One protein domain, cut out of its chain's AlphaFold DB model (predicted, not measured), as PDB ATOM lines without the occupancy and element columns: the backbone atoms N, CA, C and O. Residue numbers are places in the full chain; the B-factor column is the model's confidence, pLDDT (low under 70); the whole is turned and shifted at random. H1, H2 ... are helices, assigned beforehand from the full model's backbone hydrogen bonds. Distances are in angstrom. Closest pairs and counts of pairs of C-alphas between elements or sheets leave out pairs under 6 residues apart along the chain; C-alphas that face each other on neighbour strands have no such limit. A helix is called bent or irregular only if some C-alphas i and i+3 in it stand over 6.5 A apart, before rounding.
ATOM      1  N   MET A  86      21.738 -32.172  -1.224       90.00
ATOM      2  CA  MET A  86      21.072 -31.393  -2.273       90.00
ATOM      3  C   MET A  86      19.922 -30.536  -1.724       90.00
ATOM      4  O   MET A  86      19.817 -29.343  -2.037       90.00
ATOM      5  N   ARG A  87      19.054 -31.134  -0.902       92.62
ATOM      6  CA  ARG A  87      17.954 -30.423  -0.245       92.62
ATOM      7  C   ARG A  87      18.475 -29.279   0.617       92.62
ATOM      8  O   ARG A  87      17.955 -28.173   0.521       92.62
ATOM      9  N   VAL A  88      19.508 -29.522   1.423       92.38
ATOM     10  CA  VAL A  88      20.057 -28.530   2.362       92.38
ATOM     11  C   VAL A  88      20.666 -27.352   1.612       92.38
ATOM     12  O   VAL A  88      20.458 -26.199   1.984       92.38
ATOM     13  N   VAL A  89      21.355 -27.621   0.502       89.75
ATOM     14  CA  VAL A  89      21.829 -26.572  -0.410       89.75
ATOM     15  C   VAL A  89      20.655 -25.762  -0.967       89.75
ATOM     16  O   VAL A  89      20.694 -24.532  -0.944       89.75
ATOM     17  N   SER A  90      19.602 -26.434  -1.441       92.38
ATOM     18  CA  SER A  90      18.412 -25.768  -1.993       92.38
ATOM     19  C   SER A  90      17.737 -24.871  -0.954       92.38
ATOM     20  O   SER A  90      17.375 -23.733  -1.253       92.38
ATOM     21  N   GLU A  91      17.629 -25.356   0.282       94.31
ATOM     22  CA  GLU A  91      17.075 -24.633   1.422       94.31
ATOM     23  C   GLU A  91      17.917 -23.404   1.774       94.31
ATOM     24  O   GLU A  91      17.377 -22.299   1.847       94.31
ATOM     25  N   ALA A  92      19.239 -23.555   1.886       92.81
ATOM     26  CA  ALA A  92      20.148 -22.447   2.170       92.81
ATOM     27  C   ALA A  92      20.040 -21.322   1.126       92.81
ATOM     28  O   ALA A  92      19.890 -20.155   1.490       92.81
ATOM     29  N   ILE A  93      20.040 -21.673  -0.166       93.81
ATOM     30  CA  ILE A  93      19.870 -20.710  -1.262       93.81
ATOM     31  C   ILE A  93      18.491 -20.045  -1.162       93.81
ATOM     32  O   ILE A  93      18.398 -18.819  -1.195       93.81
ATOM     33  N   SER A  94      17.419 -20.826  -1.002       96.69
ATOM     34  CA  SER A  94      16.048 -20.298  -0.958       96.69
ATOM     35  C   SER A  94      15.808 -19.339   0.213       96.69
ATOM     36  O   SER A  94      15.170 -18.300   0.036       96.69
ATOM     37  N   ASN A  95      16.380 -19.630   1.384       96.44
ATOM     38  CA  ASN A  95      16.286 -18.781   2.567       96.44
ATOM     39  C   ASN A  95      17.056 -17.469   2.373       96.44
ATOM     40  O   ASN A  95      16.536 -16.400   2.693       96.44
ATOM     41  N   ALA A  96      18.259 -17.528   1.792       96.75
ATOM     42  CA  ALA A  96      19.030 -16.332   1.464       96.75
ATOM     43  C   ALA A  96      18.286 -15.439   0.455       96.75
ATOM     44  O   ALA A  96      18.157 -14.232   0.675       96.75
ATOM     45  N   VAL A  97      17.732 -16.037  -0.607       98.06
ATOM     46  CA  VAL A  97      16.905 -15.346  -1.612       98.06
ATOM     47  C   VAL A  97      15.704 -14.672  -0.962       98.06
ATOM     48  O   VAL A  97      15.471 -13.487  -1.191       98.06
ATOM     49  N   ALA A  98      14.955 -15.402  -0.135       98.06
ATOM     50  CA  ALA A  98      13.770 -14.883   0.533       98.06
ATOM     51  C   ALA A  98      14.095 -13.694   1.442       98.06
ATOM     52  O   ALA A  98      13.379 -12.695   1.420       98.06
ATOM     53  N   ASN A  99      15.181 -13.774   2.212       97.44
ATOM     54  CA  ASN A  99      15.598 -12.694   3.103       97.44
ATOM     55  C   ASN A  99      16.021 -11.443   2.321       97.44
ATOM     56  O   ASN A  99      15.579 -10.343   2.650       97.44
ATOM     57  N   ALA A 100      16.803 -11.603   1.252       97.94
ATOM     58  CA  ALA A 100      17.227 -10.484   0.413       97.94
ATOM     59  C   ALA A 100      16.059  -9.845  -0.357       97.94
ATOM     60  O   ALA A 100      15.954  -8.620  -0.423       97.94
ATOM     61  N   ALA A 101      15.145 -10.656  -0.896       97.44
ATOM     62  CA  ALA A 101      13.955 -10.164  -1.583       97.44
ATOM     63  C   ALA A 101      12.999  -9.433  -0.622       97.44
ATOM     64  O   ALA A 101      12.469  -8.384  -0.977       97.44
ATOM     65  N   ARG A 102      12.823  -9.938   0.611       97.31
ATOM     66  CA  ARG A 102      12.033  -9.262   1.658       97.31
ATOM     67  C   ARG A 102      12.662  -7.949   2.106       97.31
ATOM     68  O   ARG A 102      11.943  -6.976   2.283       97.31
ATOM     69  N   TRP A 103      13.983  -7.903   2.266       96.94
ATOM     70  CA  TRP A 103      14.683  -6.651   2.561       96.94
ATOM     71  C   TRP A 103      14.405  -5.592   1.480       96.94
ATOM     72  O   TRP A 103      14.143  -4.433   1.789       96.94
ATOM     73  N   ALA A 104      14.355  -6.016   0.217       96.06
ATOM     74  CA  ALA A 104      14.024  -5.174  -0.925       96.06
ATOM     75  C   ALA A 104      12.508  -4.970  -1.156       96.06
ATOM     76  O   ALA A 104      12.131  -4.387  -2.174       96.06
ATOM     77  N   ALA A 105      11.626  -5.424  -0.256       92.69
ATOM     78  CA  ALA A 105      10.178  -5.438  -0.495       92.69
ATOM     79  C   ALA A 105       9.552  -4.040  -0.629       92.69
ATOM     80  O   ALA A 105       8.542  -3.903  -1.311       92.69
ATOM     81  N   ALA A 106      10.161  -3.009  -0.032       91.81
ATOM     82  CA  ALA A 106       9.731  -1.615  -0.186       91.81
ATOM     83  C   ALA A 106      10.065  -1.017  -1.571       91.81
ATOM     84  O   ALA A 106       9.602   0.074  -1.899       91.81
ATOM     85  N   GLY A 107      10.892  -1.705  -2.365       94.31
ATOM     86  CA  GLY A 107      11.251  -1.318  -3.725       94.31
ATOM     87  C   GLY A 107      10.337  -1.915  -4.798       94.31
ATOM     88  O   GLY A 107       9.311  -2.538  -4.525       94.31
ATOM     89  N   THR A 108      10.741  -1.758  -6.055       97.00
ATOM     90  CA  THR A 108      10.083  -2.371  -7.210       97.00
ATOM     91  C   THR A 108      10.369  -3.873  -7.291       97.00
ATOM     92  O   THR A 108      11.356  -4.387  -6.761       97.00
ATOM     93  N   ARG A 109       9.543  -4.593  -8.061       97.50
ATOM     94  CA  ARG A 109       9.752  -6.016  -8.386       97.50
ATOM     95  C   ARG A 109      11.166  -6.303  -8.912       97.50
ATOM     96  O   ARG A 109      11.794  -7.269  -8.491       97.50
ATOM     97  N   SER A 110      11.692  -5.450  -9.788       98.25
ATOM     98  CA  SER A 110      13.047  -5.593 -10.333       98.25
ATOM     99  C   SER A 110      14.130  -5.496  -9.249       98.25
ATOM    100  O   SER A 110      15.096  -6.254  -9.275       98.25
ATOM    101  N   GLN A 111      13.947  -4.646  -8.237       98.50
ATOM    102  CA  GLN A 111      14.878  -4.530  -7.112       98.50
ATOM    103  C   GLN A 111      14.860  -5.781  -6.224       98.50
ATOM    104  O   GLN A 111      15.921  -6.277  -5.836       98.50
ATOM    105  N   GLN A 112      13.673  -6.343  -5.970       98.44
ATOM    106  CA  GLN A 112      13.516  -7.615  -5.254       98.44
ATOM    107  C   GLN A 112      14.220  -8.762  -5.992       98.44
ATOM    108  O   GLN A 112      14.972  -9.526  -5.384       98.44
ATOM    109  N   ILE A 113      14.034  -8.844  -7.313       98.62
ATOM    110  CA  ILE A 113      14.655  -9.863  -8.172       98.62
ATOM    111  C   ILE A 113      16.178  -9.734  -8.184       98.62
ATOM    112  O   ILE A 113      16.876 -10.744  -8.090       98.62
ATOM    113  N   ALA A 114      16.711  -8.514  -8.274       98.50
ATOM    114  CA  ALA A 114      18.152  -8.286  -8.259       98.50
ATOM    115  C   ALA A 114      18.786  -8.692  -6.922       98.50
ATOM    116  O   ALA A 114      19.791  -9.403  -6.917       98.50
ATOM    117  N   CYS A 115      18.179  -8.305  -5.796       98.44
ATOM    118  CA  CYS A 115      18.657  -8.680  -4.462       98.44
ATOM    119  C   CYS A 115      18.549 -10.195  -4.230       98.44
ATOM    120  O   CYS A 115      19.487 -10.820  -3.737       98.44
ATOM    121  N   GLY A 116      17.449 -10.817  -4.666       98.19
ATOM    122  CA  GLY A 116      17.310 -12.271  -4.653       98.19
ATOM    123  C   GLY A 116      18.387 -12.966  -5.496       98.19
ATOM    124  O   GLY A 116      18.992 -13.932  -5.043       98.19
ATOM    125  N   ALA A 117      18.691 -12.450  -6.691       98.06
ATOM    126  CA  ALA A 117      19.729 -13.011  -7.553       98.06
ATOM    127  C   ALA A 117      21.139 -12.861  -6.953       98.06
ATOM    128  O   ALA A 117      21.925 -13.805  -7.037       98.06
ATOM    129  N   VAL A 118      21.439 -11.729  -6.298       97.81
ATOM    130  CA  VAL A 118      22.668 -11.560  -5.498       97.81
ATOM    131  C   VAL A 118      22.760 -12.660  -4.446       97.81
ATOM    132  O   VAL A 118      23.769 -13.356  -4.378       97.81
ATOM    133  N   ALA A 119      21.705 -12.841  -3.649       96.88
ATOM    134  CA  ALA A 119      21.703 -13.798  -2.552       96.88
ATOM    135  C   ALA A 119      21.863 -15.244  -3.028       96.88
ATOM    136  O   ALA A 119      22.653 -15.992  -2.448       96.88
ATOM    137  N   ALA A 120      21.175 -15.630  -4.107       95.25
ATOM    138  CA  ALA A 120      21.324 -16.953  -4.698       95.25
ATOM    139  C   ALA A 120      22.769 -17.207  -5.143       95.25
ATOM    140  O   ALA A 120      23.383 -18.192  -4.734       95.25
ATOM    141  N   SER A 121      23.328 -16.299  -5.947       92.94
ATOM    142  CA  SER A 121      24.686 -16.419  -6.481       92.94
ATOM    143  C   SER A 121      25.749 -16.410  -5.395       92.94
ATOM    144  O   SER A 121      26.645 -17.250  -5.411       92.94
ATOM    145  N   ALA A 122      25.641 -15.493  -4.435       92.38
ATOM    146  CA  ALA A 122      26.572 -15.399  -3.323       92.38
ATOM    147  C   ALA A 122      26.541 -16.679  -2.476       92.38
ATOM    148  O   ALA A 122      27.591 -17.225  -2.151       92.38
ATOM    149  N   THR A 123      25.351 -17.217  -2.188       91.44
ATOM    150  CA  THR A 123      25.211 -18.476  -1.432       91.44
ATOM    151  C   THR A 123      25.820 -19.657  -2.191       91.44
ATOM    152  O   THR A 123      26.545 -20.452  -1.601       91.44
ATOM    153  N   ILE A 124      25.602 -19.744  -3.510       87.19
ATOM    154  CA  ILE A 124      26.236 -20.747  -4.386       87.19
ATOM    155  C   ILE A 124      27.772 -20.638  -4.353       87.19
ATOM    156  O   ILE A 124      28.464 -21.650  -4.447       87.19
ATOM    157  N   LEU A 125      28.299 -19.420  -4.209       85.00
ATOM    158  CA  LEU A 125      29.729 -19.115  -4.111       85.00
ATOM    159  C   LEU A 125      30.306 -19.275  -2.690       85.00
ATOM    160  O   LEU A 125      31.496 -19.030  -2.495       85.00
ATOM    161  N   GLY A 126      29.496 -19.702  -1.714       84.12
ATOM    162  CA  GLY A 126      29.935 -19.966  -0.341       84.12
ATOM    163  C   GLY A 126      29.664 -18.840   0.664       84.12
ATOM    164  O   GLY A 126      30.178 -18.892   1.783       84.12
ATOM    165  N   ALA A 127      28.852 -17.832   0.323       88.06
ATOM    166  CA  ALA A 127      28.397 -16.797   1.260       88.06
ATOM    167  C   ALA A 127      27.292 -17.310   2.207       88.06
ATOM    168  O   ALA A 127      26.186 -16.774   2.268       88.06
ATOM    169  N   CYS A 128      27.588 -18.376   2.943       82.81
ATOM    170  CA  CYS A 128      26.732 -18.976   3.962       82.81
ATOM    171  C   CYS A 128      27.391 -18.877   5.354       82.81
ATOM    172  O   CYS A 128      28.573 -18.551   5.485       82.81
ATOM    173  N   GLY A 129      26.610 -19.091   6.421       79.25
ATOM    174  CA  GLY A 129      27.090 -18.950   7.801       79.25
ATOM    175  C   GLY A 129      27.560 -17.523   8.114       79.25
ATOM    176  O   GLY A 129      26.826 -16.564   7.883       79.25
ATOM    177  N   LEU A 130      28.794 -17.375   8.605       72.69
ATOM    178  CA  LEU A 130      29.377 -16.080   9.002       72.69
ATOM    179  C   LEU A 130      29.501 -15.070   7.845       72.69
ATOM    180  O   LEU A 130      29.548 -13.865   8.081       72.69
ATOM    181  N   ASN A 131      29.511 -15.539   6.594       80.50
ATOM    182  CA  ASN A 131      29.660 -14.686   5.412       80.50
ATOM    183  C   ASN A 131      28.332 -14.126   4.875       80.50
ATOM    184  O   ASN A 131      28.346 -13.348   3.921       80.50
ATOM    185  N   VAL A 132      27.190 -14.476   5.484       83.94
ATOM    186  CA  VAL A 132      25.859 -14.055   5.010       83.94
ATOM    187  C   VAL A 132      25.699 -12.529   4.964       83.94
ATOM    188  O   VAL A 132      24.993 -12.005   4.105       83.94
ATOM    189  N   ASN A 133      26.414 -11.792   5.820       88.75
ATOM    190  CA  ASN A 133      26.339 -10.330   5.887       88.75
ATOM    191  C   ASN A 133      26.807  -9.636   4.596       88.75
ATOM    192  O   ASN A 133      26.324  -8.549   4.282       88.75
ATOM    193  N   GLN A 134      27.683 -10.267   3.802       93.00
ATOM    194  CA  GLN A 134      28.125  -9.714   2.515       93.00
ATOM    195  C   GLN A 134      26.965  -9.599   1.512       93.00
ATOM    196  O   GLN A 134      26.966  -8.697   0.674       93.00
ATOM    197  N   ILE A 135      25.950 -10.470   1.616       95.94
ATOM    198  CA  ILE A 135      24.762 -10.442   0.750       95.94
ATOM    199  C   ILE A 135      24.038  -9.106   0.887       95.94
ATOM    200  O   ILE A 135      23.687  -8.503  -0.126       95.94
ATOM    201  N   LEU A 136      23.848  -8.620   2.116       95.50
ATOM    202  CA  LEU A 136      23.151  -7.361   2.365       95.50
ATOM    203  C   LEU A 136      23.918  -6.169   1.778       95.50
ATOM    204  O   LEU A 136      23.319  -5.343   1.090       95.50
ATOM    205  N   THR A 137      25.237  -6.113   1.979       96.00
ATOM    206  CA  THR A 137      26.094  -5.072   1.391       96.00
ATOM    207  C   THR A 137      25.992  -5.062  -0.133       96.00
ATOM    208  O   THR A 137      25.830  -4.009  -0.746       96.00
ATOM    209  N   MET A 138      26.014  -6.238  -0.766       97.56
ATOM    210  CA  MET A 138      25.843  -6.340  -2.215       97.56
ATOM    211  C   MET A 138      24.435  -5.918  -2.665       97.56
ATOM    212  O   MET A 138      24.301  -5.223  -3.674       97.56
ATOM    213  N   CYS A 139      23.394  -6.274  -1.905       97.81
ATOM    214  CA  CYS A 139      22.016  -5.847  -2.165       97.81
ATOM    215  C   CYS A 139      21.894  -4.318  -2.156       97.81
ATOM    216  O   CYS A 139      21.336  -3.756  -3.095       97.81
ATOM    217  N   GLN A 140      22.487  -3.635  -1.174       97.44
ATOM    218  CA  GLN A 140      22.498  -2.167  -1.092       97.44
ATOM    219  C   GLN A 140      23.101  -1.502  -2.339       97.44
ATOM    220  O   GLN A 140      22.631  -0.442  -2.752       97.44
ATOM    221  N   VAL A 141      24.090  -2.133  -2.983       97.75
ATOM    222  CA  VAL A 141      24.715  -1.606  -4.205       97.75
ATOM    223  C   VAL A 141      23.860  -1.849  -5.452       97.75
ATOM    224  O   VAL A 141      23.745  -0.959  -6.299       97.75
ATOM    225  N   VAL A 142      23.255  -3.034  -5.602       97.81
ATOM    226  CA  VAL A 142      22.453  -3.365  -6.799       97.81
ATOM    227  C   VAL A 142      21.038  -2.788  -6.756       97.81
ATOM    228  O   VAL A 142      20.442  -2.548  -7.809       97.81
ATOM    229  N   PHE A 143      20.507  -2.534  -5.558       98.06
ATOM    230  CA  PHE A 143      19.150  -2.042  -5.340       98.06
ATOM    231  C   PHE A 143      18.840  -0.754  -6.131       98.06
ATOM    232  O   PHE A 143      17.892  -0.765  -6.914       98.06
ATOM    233  N   PRO A 144      19.624   0.339  -6.056       97.50
ATOM    234  CA  PRO A 144      19.329   1.541  -6.844       97.50
ATOM    235  C   PRO A 144      19.560   1.363  -8.358       97.50
ATOM    236  O   PRO A 144      18.951   2.065  -9.159       97.50
ATOM    237  N   ARG A 145      20.402   0.410  -8.783       97.06
ATOM    238  CA  ARG A 145      20.793   0.214 -10.199       97.06
ATOM    239  C   ARG A 145      19.727  -0.473 -11.053       97.06
ATOM    240  O   ARG A 145      19.881  -0.577 -12.269       97.06
ATOM    241  N   THR A 146      18.690  -1.009 -10.416       96.75
ATOM    242  CA  THR A 146      17.745  -1.949 -11.039       96.75
ATOM    243  C   THR A 146      16.330  -1.389 -11.158       96.75
ATOM    244  O   THR A 146      15.421  -2.085 -11.612       96.75
ATOM    245  N   VAL A 147      16.136  -0.111 -10.825       96.31
ATOM    246  CA  VAL A 147      14.881   0.610 -11.072       96.31
ATOM    247  C   VAL A 147      14.590   0.640 -12.575       96.31
ATOM    248  O   VAL A 147      15.473   0.920 -13.384       96.31
ATOM    249  N   GLY A 148      13.353   0.307 -12.953       94.69
ATOM    250  CA  GLY A 148      12.907   0.296 -14.351       94.69
ATOM    251  C   GLY A 148      13.503  -0.818 -15.221       94.69
ATOM    252  O   GLY A 148      13.278  -0.823 -16.427       94.69
ATOM    253  N   LYS A 149      14.263  -1.756 -14.642       98.19
ATOM    254  CA  LYS A 149      14.797  -2.922 -15.357       98.19
ATOM    255  C   LYS A 149      13.761  -4.030 -15.482       98.19
ATOM    256  O   LYS A 149      12.917  -4.199 -14.604       98.19
ATOM    257  N   THR A 150      13.867  -4.814 -16.549       98.19
ATOM    258  CA  THR A 150      13.114  -6.068 -16.693       98.19
ATOM    259  C   THR A 150      13.565  -7.104 -15.658       98.19
ATOM    260  O   THR A 150      14.674  -7.018 -15.122       98.19
ATOM    261  N   ASP A 151      12.731  -8.118 -15.400       97.88
ATOM    262  CA  ASP A 151      13.069  -9.246 -14.516       97.88
ATOM    263  C   ASP A 151      14.411  -9.902 -14.926       97.88
ATOM    264  O   ASP A 151      15.251 -10.218 -14.081       97.88
ATOM    265  N   ASP A 152      14.659 -10.038 -16.233       97.25
ATOM    266  CA  ASP A 152      15.874 -10.641 -16.794       97.25
ATOM    267  C   ASP A 152      17.125  -9.788 -16.567       97.25
ATOM    268  O   ASP A 152      18.165 -10.299 -16.137       97.25
ATOM    269  N   GLU A 153      17.038  -8.486 -16.838       98.19
ATOM    270  CA  GLU A 153      18.137  -7.549 -16.602       98.19
ATOM    271  C   GLU A 153      18.464  -7.444 -15.114       98.19
ATOM    272  O   GLU A 153      19.637  -7.487 -14.740       98.19
ATOM    273  N   ALA A 154      17.441  -7.354 -14.261       98.38
ATOM    274  CA  ALA A 154      17.601  -7.289 -12.816       98.38
ATOM    275  C   ALA A 154      18.307  -8.533 -12.264       98.38
ATOM    276  O   ALA A 154      19.299  -8.415 -11.538       98.38
ATOM    277  N   ALA A 155      17.851  -9.728 -12.660       97.88
ATOM    278  CA  ALA A 155      18.484 -10.981 -12.261       97.88
ATOM    279  C   ALA A 155      19.937 -11.068 -12.755       97.88
ATOM    280  O   ALA A 155      20.820 -11.487 -12.006       97.88
ATOM    281  N   LYS A 156      20.207 -10.634 -13.995       96.88
ATOM    282  CA  LYS A 156      21.560 -10.618 -14.571       96.88
ATOM    283  C   LYS A 156      22.494  -9.663 -13.826       96.88
ATOM    284  O   LYS A 156      23.631 -10.041 -13.553       96.88
ATOM    285  N   ILE A 157      22.028  -8.459 -13.486       97.94
ATOM    286  CA  ILE A 157      22.799  -7.478 -12.707       97.94
ATOM    287  C   ILE A 157      23.166  -8.066 -11.344       97.94
ATOM    288  O   ILE A 157      24.342  -8.072 -10.988       97.94
ATOM    289  N   GLY A 158      22.187  -8.611 -10.613       97.75
ATOM    290  CA  GLY A 158      22.434  -9.208  -9.299       97.75
ATOM    291  C   GLY A 158      23.393 -10.398  -9.359       97.75
ATOM    292  O   GLY A 158      24.344 -10.477  -8.582       97.75
ATOM    293  N   PHE A 159      23.202 -11.284 -10.338       96.50
ATOM    294  CA  PHE A 159      24.072 -12.438 -10.556       96.50
ATOM    295  C   PHE A 159      25.524 -12.034 -10.848       96.50
ATOM    296  O   PHE A 159      26.437 -12.544 -10.200       96.50
ATOM    297  N   ASN A 160      25.738 -11.122 -11.804       95.38
ATOM    298  CA  ASN A 160      27.077 -10.677 -12.195       95.38
ATOM    299  C   ASN A 160      27.781  -9.961 -11.037       95.38
ATOM    300  O   ASN A 160      28.949 -10.227 -10.771       95.38
ATOM    301  N   TYR A 161      27.055  -9.110 -10.305       96.75
ATOM    302  CA  TYR A 161      27.629  -8.385  -9.179       96.75
ATOM    303  C   TYR A 161      28.124  -9.341  -8.085       96.75
ATOM    304  O   TYR A 161      29.261  -9.226  -7.633       96.75
ATOM    305  N   ALA A 162      27.319 -10.346  -7.720       94.81
ATOM    306  CA  ALA A 162      27.732 -11.365  -6.758       94.81
ATOM    307  C   ALA A 162      28.920 -12.207  -7.252       94.81
ATOM    308  O   ALA A 162      29.779 -12.570  -6.450       94.81
ATOM    309  N   LEU A 163      29.003 -12.503  -8.554       90.94
ATOM    310  CA  LEU A 163      30.115 -13.265  -9.132       90.94
ATOM    311  C   LEU A 163      31.470 -12.564  -8.957       90.94
ATOM    312  O   LEU A 163      32.477 -13.240  -8.719       90.94
ATOM    313  N   GLU A 164      31.465 -11.237  -9.076       91.25
ATOM    314  CA  GLU A 164      32.634 -10.362  -8.955       91.25
ATOM    315  C   GLU A 164      33.006 -10.062  -7.493       91.25
ATOM    316  O   GLU A 164      34.187  -9.930  -7.186       91.25
ATOM    317  N   HIS A 165      32.019  -9.975  -6.591       92.94
ATOM    318  CA  HIS A 165      32.211  -9.403  -5.248       92.94
ATOM    319  C   HIS A 165      32.039 -10.397  -4.091       92.94
ATOM    320  O   HIS A 165      32.270 -10.032  -2.939       92.94
ATOM    321  N   THR A 166      31.640 -11.647  -4.351       90.56
ATOM    322  CA  THR A 166      31.578 -12.655  -3.283       90.56
ATOM    323  C   THR A 166      32.979 -13.151  -2.951       90.56
ATOM    324  O   THR A 166      33.652 -13.740  -3.801       90.56
ATOM    325  N   ASN A 167      33.391 -12.981  -1.694       83.62
ATOM    326  CA  ASN A 167      34.635 -13.557  -1.192       83.62
ATOM    327  C   ASN A 167      34.522 -15.086  -1.182       83.62
ATOM    328  O   ASN A 167      33.756 -15.654  -0.404       83.62
ATOM    329  N   ARG A 168      35.286 -15.754  -2.050       72.88
ATOM    330  CA  ARG A 168      35.278 -17.216  -2.163       72.88
ATOM    331  C   ARG A 168      36.228 -17.810  -1.121       72.88
ATOM    332  O   ARG A 168      37.423 -17.511  -1.176       72.88
ATOM    333  N   PRO A 169      35.760 -18.656  -0.191       63.03
ATOM    334  CA  PRO A 169      36.665 -19.428   0.650       63.03
ATOM    335  C   PRO A 169      37.539 -20.321  -0.242       63.03
ATOM    336  O   PRO A 169      37.011 -21.002  -1.120       63.03
ATOM    337  N   GLN A 170      38.858 -20.362  -0.013       51.47
ATOM    338  CA  GLN A 170      39.796 -21.201  -0.787       51.47
ATOM    339  C   GLN A 170      39.435 -22.704  -0.778       51.47
ATOM    340  O   GLN A 170      39.878 -23.445  -1.648       51.47
ATOM    341  N   SER A 171      38.622 -23.150   0.184       48.03
ATOM    342  CA  SER A 171      38.198 -24.541   0.381       48.03
ATOM    343  C   SER A 171      36.813 -24.883  -0.181       48.03
ATOM    344  O   SER A 171      36.391 -26.033  -0.072       48.03
ATOM    345  N   PHE A 172      36.089 -23.927  -0.777       46.91
ATOM    346  CA  PHE A 172      34.785 -24.202  -1.381       46.91
ATOM    347  C   PHE A 172      34.958 -24.466  -2.880       46.91
ATOM    348  O   PHE A 172      35.245 -23.529  -3.631       46.91
ATOM    349  N   PRO A 173      34.785 -25.712  -3.360       47.91
ATOM    350  CA  PRO A 173      34.677 -25.939  -4.789       47.91
ATOM    351  C   PRO A 173      33.450 -25.171  -5.277       47.91
ATOM    352  O   PRO A 173      32.322 -25.426  -4.860       47.91
ATOM    353  N   ALA A 174      33.682 -24.151  -6.096       46.91
ATOM    354  CA  ALA A 174      32.603 -23.367  -6.659       46.91
ATOM    355  C   ALA A 174      31.747 -24.282  -7.545       46.91
ATOM    356  O   ALA A 174      32.274 -25.096  -8.310       46.91
ATOM    357  N   LEU A 175      30.424 -24.095  -7.517       53.66
ATOM    358  CA  LEU A 175      29.628 -24.413  -8.699       53.66
ATOM    359  C   LEU A 175      30.339 -23.730  -9.877       53.66
ATOM    360  O   LEU A 175      30.714 -22.566  -9.741       53.66
ATOM    361  N   GLN A 176      30.546 -24.379 -11.022       52.69
ATOM    362  CA  GLN A 176      30.777 -23.622 -12.245       52.69
ATOM    363  C   GLN A 176      29.566 -22.702 -12.389       52.69
ATOM    364  O   GLN A 176      28.473 -23.129 -12.774       52.69
ATOM    365  N   VAL A 177      29.750 -21.441 -11.989       56.31
ATOM    366  CA  VAL A 177      28.761 -20.360 -11.986       56.31
ATOM    367  C   VAL A 177      28.568 -19.895 -13.433       56.31
ATOM    368  O   VAL A 177      28.683 -18.725 -13.771       56.31
ATOM    369  N   GLY A 178      28.356 -20.861 -14.326       66.00
ATOM    370  CA  GLY A 178      27.959 -20.669 -15.705       66.00
ATOM    371  C   GLY A 178      26.442 -20.562 -15.791       66.00
ATOM    372  O   GLY A 178      25.773 -19.987 -14.929       66.00
ATOM    373  N   GLU A 179      25.873 -21.154 -16.832       78.00
ATOM    374  CA  GLU A 179      24.454 -21.009 -17.157       78.00
ATOM    375  C   GLU A 179      23.509 -21.533 -16.061       78.00
ATOM    376  O   GLU A 179      22.505 -20.890 -15.752       78.00
ATOM    377  N   ASN A 180      23.860 -22.641 -15.399       81.38
ATOM    378  CA  ASN A 180      23.032 -23.221 -14.338       81.38
ATOM    379  C   ASN A 180      22.928 -22.312 -13.107       81.38
ATOM    380  O   ASN A 180      21.827 -22.113 -12.597       81.38
ATOM    381  N   GLY A 181      24.038 -21.714 -12.659       84.56
ATOM    382  CA  GLY A 181      24.020 -20.754 -11.552       84.56
ATOM    383  C   GLY A 181      23.159 -19.534 -11.883       84.56
ATOM    384  O   GLY A 181      22.330 -19.117 -11.074       84.56
ATOM    385  N   ARG A 182      23.278 -19.017 -13.114       88.81
ATOM    386  CA  ARG A 182      22.457 -17.895 -13.596       88.81
ATOM    387  C   ARG A 182      20.974 -18.247 -13.622       88.81
ATOM    388  O   ARG A 182      20.143 -17.445 -13.199       88.81
ATOM    389  N   ARG A 183      20.635 -19.447 -14.096       91.31
ATOM    390  CA  ARG A 183      19.254 -19.937 -14.144       91.31
ATOM    391  C   ARG A 183      18.667 -20.112 -12.746       91.31
ATOM    392  O   ARG A 183      17.532 -19.694 -12.530       91.31
ATOM    393  N   ILE A 184      19.430 -20.675 -11.806       91.69
ATOM    394  CA  ILE A 184      19.028 -20.802 -10.397       91.69
ATOM    395  C   ILE A 184      18.760 -19.416  -9.805       91.69
ATOM    396  O   ILE A 184      17.675 -19.191  -9.268       91.69
ATOM    397  N   ALA A 185      19.695 -18.472  -9.957       94.44
ATOM    398  CA  ALA A 185      19.551 -17.116  -9.434       94.44
ATOM    399  C   ALA A 185      18.311 -16.406  -9.993       94.44
ATOM    400  O   ALA A 185      17.531 -15.858  -9.222       94.44
ATOM    401  N   LYS A 186      18.081 -16.490 -11.310       96.50
ATOM    402  CA  LYS A 186      16.910 -15.894 -11.968       96.50
ATOM    403  C   LYS A 186      15.591 -16.510 -11.500       96.50
ATOM    404  O   LYS A 186      14.692 -15.789 -11.087       96.50
ATOM    405  N   ILE A 187      15.436 -17.831 -11.612       96.50
ATOM    406  CA  ILE A 187      14.131 -18.465 -11.367       96.50
ATOM    407  C   ILE A 187      13.764 -18.369  -9.882       96.50
ATOM    408  O   ILE A 187      12.615 -18.081  -9.560       96.50
ATOM    409  N   SER A 188      14.734 -18.541  -8.980       97.38
ATOM    410  CA  SER A 188      14.489 -18.415  -7.540       97.38
ATOM    411  C   SER A 188      14.086 -17.002  -7.122       97.38
ATOM    412  O   SER A 188      13.138 -16.847  -6.354       97.38
ATOM    413  N   SER A 189      14.753 -15.969  -7.649       98.00
ATOM    414  CA  SER A 189      14.450 -14.584  -7.290       98.00
ATOM    415  C   SER A 189      13.122 -14.103  -7.875       98.00
ATOM    416  O   SER A 189      12.362 -13.432  -7.181       98.00
ATOM    417  N   VAL A 190      12.786 -14.519  -9.103       98.31
ATOM    418  CA  VAL A 190      11.464 -14.277  -9.703       98.31
ATOM    419  C   VAL A 190      10.366 -14.970  -8.893       98.31
ATOM    420  O   VAL A 190       9.359 -14.339  -8.573       98.31
ATOM    421  N   ALA A 191      10.560 -16.238  -8.513       98.25
ATOM    422  CA  ALA A 191       9.594 -16.973  -7.696       98.25
ATOM    423  C   ALA A 191       9.367 -16.300  -6.331       98.25
ATOM    424  O   ALA A 191       8.223 -16.149  -5.902       98.25
ATOM    425  N   ALA A 192      10.437 -15.837  -5.677       98.38
ATOM    426  CA  ALA A 192      10.343 -15.101  -4.420       98.38
ATOM    427  C   ALA A 192       9.601 -13.762  -4.574       98.38
ATOM    428  O   ALA A 192       8.728 -13.461  -3.762       98.38
ATOM    429  N   ALA A 193       9.894 -12.982  -5.618       98.19
ATOM    430  CA  ALA A 193       9.226 -11.702  -5.869       98.19
ATOM    431  C   ALA A 193       7.725 -11.875  -6.164       98.19
ATOM    432  O   ALA A 193       6.898 -11.127  -5.642       98.19
ATOM    433  N   ILE A 194       7.350 -12.898  -6.946       98.12
ATOM    434  CA  ILE A 194       5.940 -13.258  -7.173       98.12
ATOM    435  C   ILE A 194       5.269 -13.626  -5.847       98.12
ATOM    436  O   ILE A 194       4.193 -13.119  -5.547       98.12
ATOM    437  N   ALA A 195       5.910 -14.468  -5.031       98.12
ATOM    438  CA  ALA A 195       5.353 -14.874  -3.747       98.12
ATOM    439  C   ALA A 195       5.129 -13.684  -2.804       98.12
ATOM    440  O   ALA A 195       4.068 -13.610  -2.194       98.12
ATOM    441  N   ILE A 196       6.068 -12.731  -2.738       97.75
ATOM    442  CA  ILE A 196       5.909 -11.493  -1.957       97.75
ATOM    443  C   ILE A 196       4.689 -10.700  -2.443       97.75
ATOM    444  O   ILE A 196       3.845 -10.334  -1.629       97.75
ATOM    445  N   ALA A 197       4.557 -10.486  -3.756       96.94
ATOM    446  CA  ALA A 197       3.425  -9.757  -4.333       96.94
ATOM    447  C   ALA A 197       2.071 -10.445  -4.074       96.94
ATOM    448  O   ALA A 197       1.046  -9.775  -3.973       96.94
ATOM    449  N   SER A 198       2.067 -11.772  -3.952       96.94
ATOM    450  CA  SER A 198       0.871 -12.573  -3.673       96.94
ATOM    451  C   SER A 198       0.639 -12.861  -2.182       96.94
ATOM    452  O   SER A 198      -0.269 -13.622  -1.864       96.94
ATOM    453  N   GLY A 199       1.453 -12.321  -1.265       96.00
ATOM    454  CA  GLY A 199       1.343 -12.599   0.176       96.00
ATOM    455  C   GLY A 199       1.715 -14.033   0.593       96.00
ATOM    456  O   GLY A 199       1.408 -14.453   1.705       96.00
ATOM    457  N   ASN A 200       2.384 -14.788  -0.280       97.44
ATOM    458  CA  ASN A 200       2.845 -16.155  -0.036       97.44
ATOM    459  C   ASN A 200       4.259 -16.181   0.567       97.44
ATOM    460  O   ASN A 200       4.976 -15.182   0.574       97.44
ATOM    461  N   ASN A 201       4.707 -17.348   1.045       97.75
ATOM    462  CA  ASN A 201       6.060 -17.500   1.587       97.75
ATOM    463  C   ASN A 201       7.129 -17.533   0.462       97.75
ATOM    464  O   ASN A 201       7.209 -18.531  -0.262       97.75
ATOM    465  N   PRO A 202       8.002 -16.507   0.328       97.81
ATOM    466  CA  PRO A 202       9.043 -16.483  -0.702       97.81
ATOM    467  C   PRO A 202      10.087 -17.592  -0.574       97.81
ATOM    468  O   PRO A 202      10.612 -18.024  -1.596       97.81
ATOM    469  N   ALA A 203      10.373 -18.081   0.638       97.75
ATOM    470  CA  ALA A 203      11.333 -19.169   0.823       97.75
ATOM    471  C   ALA A 203      10.806 -20.468   0.202       97.75
ATOM    472  O   ALA A 203      11.507 -21.107  -0.574       97.75
ATOM    473  N   THR A 204       9.535 -20.801   0.447       97.44
ATOM    474  CA  THR A 204       8.875 -21.977  -0.137       97.44
ATOM    475  C   THR A 204       8.816 -21.899  -1.665       97.44
ATOM    476  O   THR A 204       9.141 -22.874  -2.344       97.44
ATOM    477  N   ALA A 205       8.456 -20.737  -2.221       97.44
ATOM    478  CA  ALA A 205       8.398 -20.541  -3.670       97.44
ATOM    479  C   ALA A 205       9.785 -20.655  -4.330       97.44
ATOM    480  O   ALA A 205       9.943 -21.352  -5.336       97.44
ATOM    481  N   ALA A 206      10.803 -20.018  -3.741       97.50
ATOM    482  CA  ALA A 206      12.179 -20.129  -4.209       97.50
ATOM    483  C   ALA A 206      12.696 -21.572  -4.098       97.50
ATOM    484  O   ALA A 206      13.305 -22.067  -5.044       97.50
ATOM    485  N   PHE A 207      12.418 -22.266  -2.990       97.00
ATOM    486  CA  PHE A 207      12.829 -23.655  -2.781       97.00
ATOM    487  C   PHE A 207      12.292 -24.573  -3.880       97.00
ATOM    488  O   PHE A 207      13.085 -25.253  -4.524       97.00
ATOM    489  N   GLY A 208      10.983 -24.542  -4.161       94.62
ATOM    490  CA  GLY A 208      10.382 -25.381  -5.206       94.62
ATOM    491  C   GLY A 208      11.007 -25.150  -6.589       94.62
ATOM    492  O   GLY A 208      11.286 -26.101  -7.320       94.62
ATOM    493  N   ALA A 209      11.310 -23.892  -6.922       93.38
ATOM    494  CA  ALA A 209      12.001 -23.533  -8.157       93.38
ATOM    495  C   ALA A 209      13.448 -24.059  -8.225       93.38
ATOM    496  O   ALA A 209      13.874 -24.582  -9.259       93.38
ATOM    497  N   ILE A 210      14.214 -23.907  -7.141       91.88
ATOM    498  CA  ILE A 210      15.629 -24.299  -7.068       91.88
ATOM    499  C   ILE A 210      15.763 -25.818  -7.046       91.88
ATOM    500  O   ILE A 210      16.554 -26.377  -7.807       91.88
ATOM    501  N   PHE A 211      14.976 -26.478  -6.198       90.88
ATOM    502  CA  PHE A 211      15.060 -27.908  -5.946       90.88
ATOM    503  C   PHE A 211      14.924 -28.707  -7.245       90.88
ATOM    504  O   PHE A 211      15.761 -29.556  -7.537       90.88
ATOM    505  N   LEU A 212      13.952 -28.361  -8.098       85.94
ATOM    506  CA  LEU A 212      13.760 -29.013  -9.397       85.94
ATOM    507  C   LEU A 212      14.946 -28.822 -10.357       85.94
ATOM    508  O   LEU A 212      15.255 -29.722 -11.141       85.94
ATOM    509  N   LEU A 213      15.612 -27.665 -10.326       86.56
ATOM    510  CA  LEU A 213      16.786 -27.407 -11.164       86.56
ATOM    511  C   LEU A 213      18.004 -28.184 -10.676       86.56
ATOM    512  O   LEU A 213      18.694 -28.798 -11.491       86.56
ATOM    513  N   ILE A 214      18.258 -28.182  -9.366       83.75
ATOM    514  CA  ILE A 214      19.391 -28.910  -8.791       83.75
ATOM    515  C   ILE A 214      19.158 -30.420  -8.927       83.75
ATOM    516  O   ILE A 214      20.067 -31.124  -9.358       83.75
ATOM    517  N   ALA A 215      17.941 -30.920  -8.706       83.44
ATOM    518  CA  ALA A 215      17.605 -32.335  -8.870       83.44
ATOM    519  C   ALA A 215      17.923 -32.866 -10.277       83.44
ATOM    520  O   ALA A 215      18.420 -33.981 -10.427       83.44
ATOM    521  N   ARG A 216      17.742 -32.063 -11.334       81.62
ATOM    522  CA  ARG A 216      18.109 -32.458 -12.712       81.62
ATOM    523  C   ARG A 216      19.606 -32.715 -12.904       81.62
ATOM    524  O   ARG A 216      19.984 -33.367 -13.872       81.62
ATOM    525  N   THR A 217      20.449 -32.233 -11.994       75.44
ATOM    526  CA  THR A 217      21.893 -32.499 -12.011       75.44
ATOM    527  C   THR A 217      22.259 -33.876 -11.444       75.44
ATOM    528  O   THR A 217      23.411 -34.293 -11.587       75.44
ATOM    529  N   LEU A 218      21.284 -34.600 -10.876       73.94
ATOM    530  CA  LEU A 218      21.450 -35.940 -10.313       73.94
ATOM    531  C   LEU A 218      20.960 -37.074 -11.199       73.94
ATOM    532  O   LEU A 218      20.067 -36.868 -12.033       73.94
ATOM    533  N   PRO A 219      21.457 -38.303 -10.940       77.50
ATOM    534  CA  PRO A 219      20.728 -39.520 -11.265       77.50
ATOM    535  C   PRO A 219      19.282 -39.437 -10.764       77.50
ATOM    536  O   PRO A 219      19.025 -38.901  -9.685       77.50
ATOM    537  N   ASN A 220      18.339 -39.960 -11.553       75.94
ATOM    538  CA  ASN A 220      16.904 -39.889 -11.251       75.94
ATOM    539  C   ASN A 220      16.584 -40.393  -9.836       75.94
ATOM    540  O   ASN A 220      15.759 -39.801  -9.154       75.94
ATOM    541  N   GLN A 221      17.307 -41.419  -9.390       76.44
ATOM    542  CA  GLN A 221      17.114 -42.113  -8.119       76.44
ATOM    543  C   GLN A 221      17.439 -41.265  -6.878       76.44
ATOM    544  O   GLN A 221      17.142 -41.673  -5.763       76.44
ATOM    545  N   LEU A 222      18.074 -40.098  -7.048       80.88
ATOM    546  CA  LEU A 222      18.491 -39.223  -5.944       80.88
ATOM    547  C   LEU A 222      17.660 -37.936  -5.848       80.88
ATOM    548  O   LEU A 222      17.973 -37.043  -5.063       80.88
TER     549      LEU A 222
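AT A GLANCE: This is residues 86 to 222 of the 337 residues of an uncharacterized protein of Nitrosospira multiformis (UniProt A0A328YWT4). You are looking at a compact cluster of helices with H2 in its middle: H1, H3, H4 and H5 surround H2, and H6 packs on H1 and H5, apart from H2. A long stretch with no named element, residues 166 to 178, loops at the edge of this cluster between H4 and H5. The printed part has 137 residues with six named helices, H1 to H6 in order along the chain, and no named strand; the class is all helix. The whole is compact, with a radius of gyration of the C-alphas of 13.4 A, and rounded, spanning 41 by 33 by 25 A.

IN THESE COORDINATES: Find C-alpha 86 at (21.072, -31.393, -2.273); from there H1, residues 86 to 106, runs 31.9 A to C-alpha 106 at (9.731, -1.615, -0.186). H1 is irregular, with C-alphas 103 and 106 standing 7.6 A apart. Next come H2, residues 109 to 124, 22.5 A long, and H3, residues 129 to 142, irregular with C-alphas 130 and 133 at 7.2 A. H4 holds residues 151 to 165, and H5, residues 179 to 197, runs 27.1 A. H6, residues 202 to 215, ends at C-alpha 215, (17.605, -32.335, -8.870).

HOW THE PARTS SIT: Start at H1, which forms a helical hairpin with H2: they touch, closest at the C-alphas of Val 97 and Gly 116, 4.3 A apart, and run opposite ways at a shallow tilt of 32 degrees, only just short of steep. H2 also touches H4, with the C-alphas of Val 118 and Gly 158 closest at 4.5 A, and H5, with those of Ala 117 and Ala 185 closest at 4.5 A. H2 and H3 form a second helical hairpin; their closest C-alphas, of Cys 115 and Cys 139, are 5.0 A apart. H5 and H6 form a third, at a shallow tilt of 25 degrees, with the C-alphas of Ala 192 and Pro 202 closest at 4.2 A. H6 touches H1 too, with the C-alphas of Ala 98 and Ala 203 closest at 4.9 A. H1, H2, H3, H5 and H6 form a bundle, helices gathered in one group. H4 is apart from H1 and H6. Every O i to N i+4 pair is within hydrogen-bond range in H2, H4 and H5, against 16 of 17 in H1, 5 of 10 in H3 and 8 of 10 in H6.

THE WHOLE: The two C-alphas farthest apart, of Pro 144 and Gln 221, are 43.7 A apart. The printed part has no cut. The link from H4 to H5 is long, with 13 residues; look there for low confidence, since residues 169 to 178 are under 70 in pLDDT. The mean pLDDT of the printed part is 90.1.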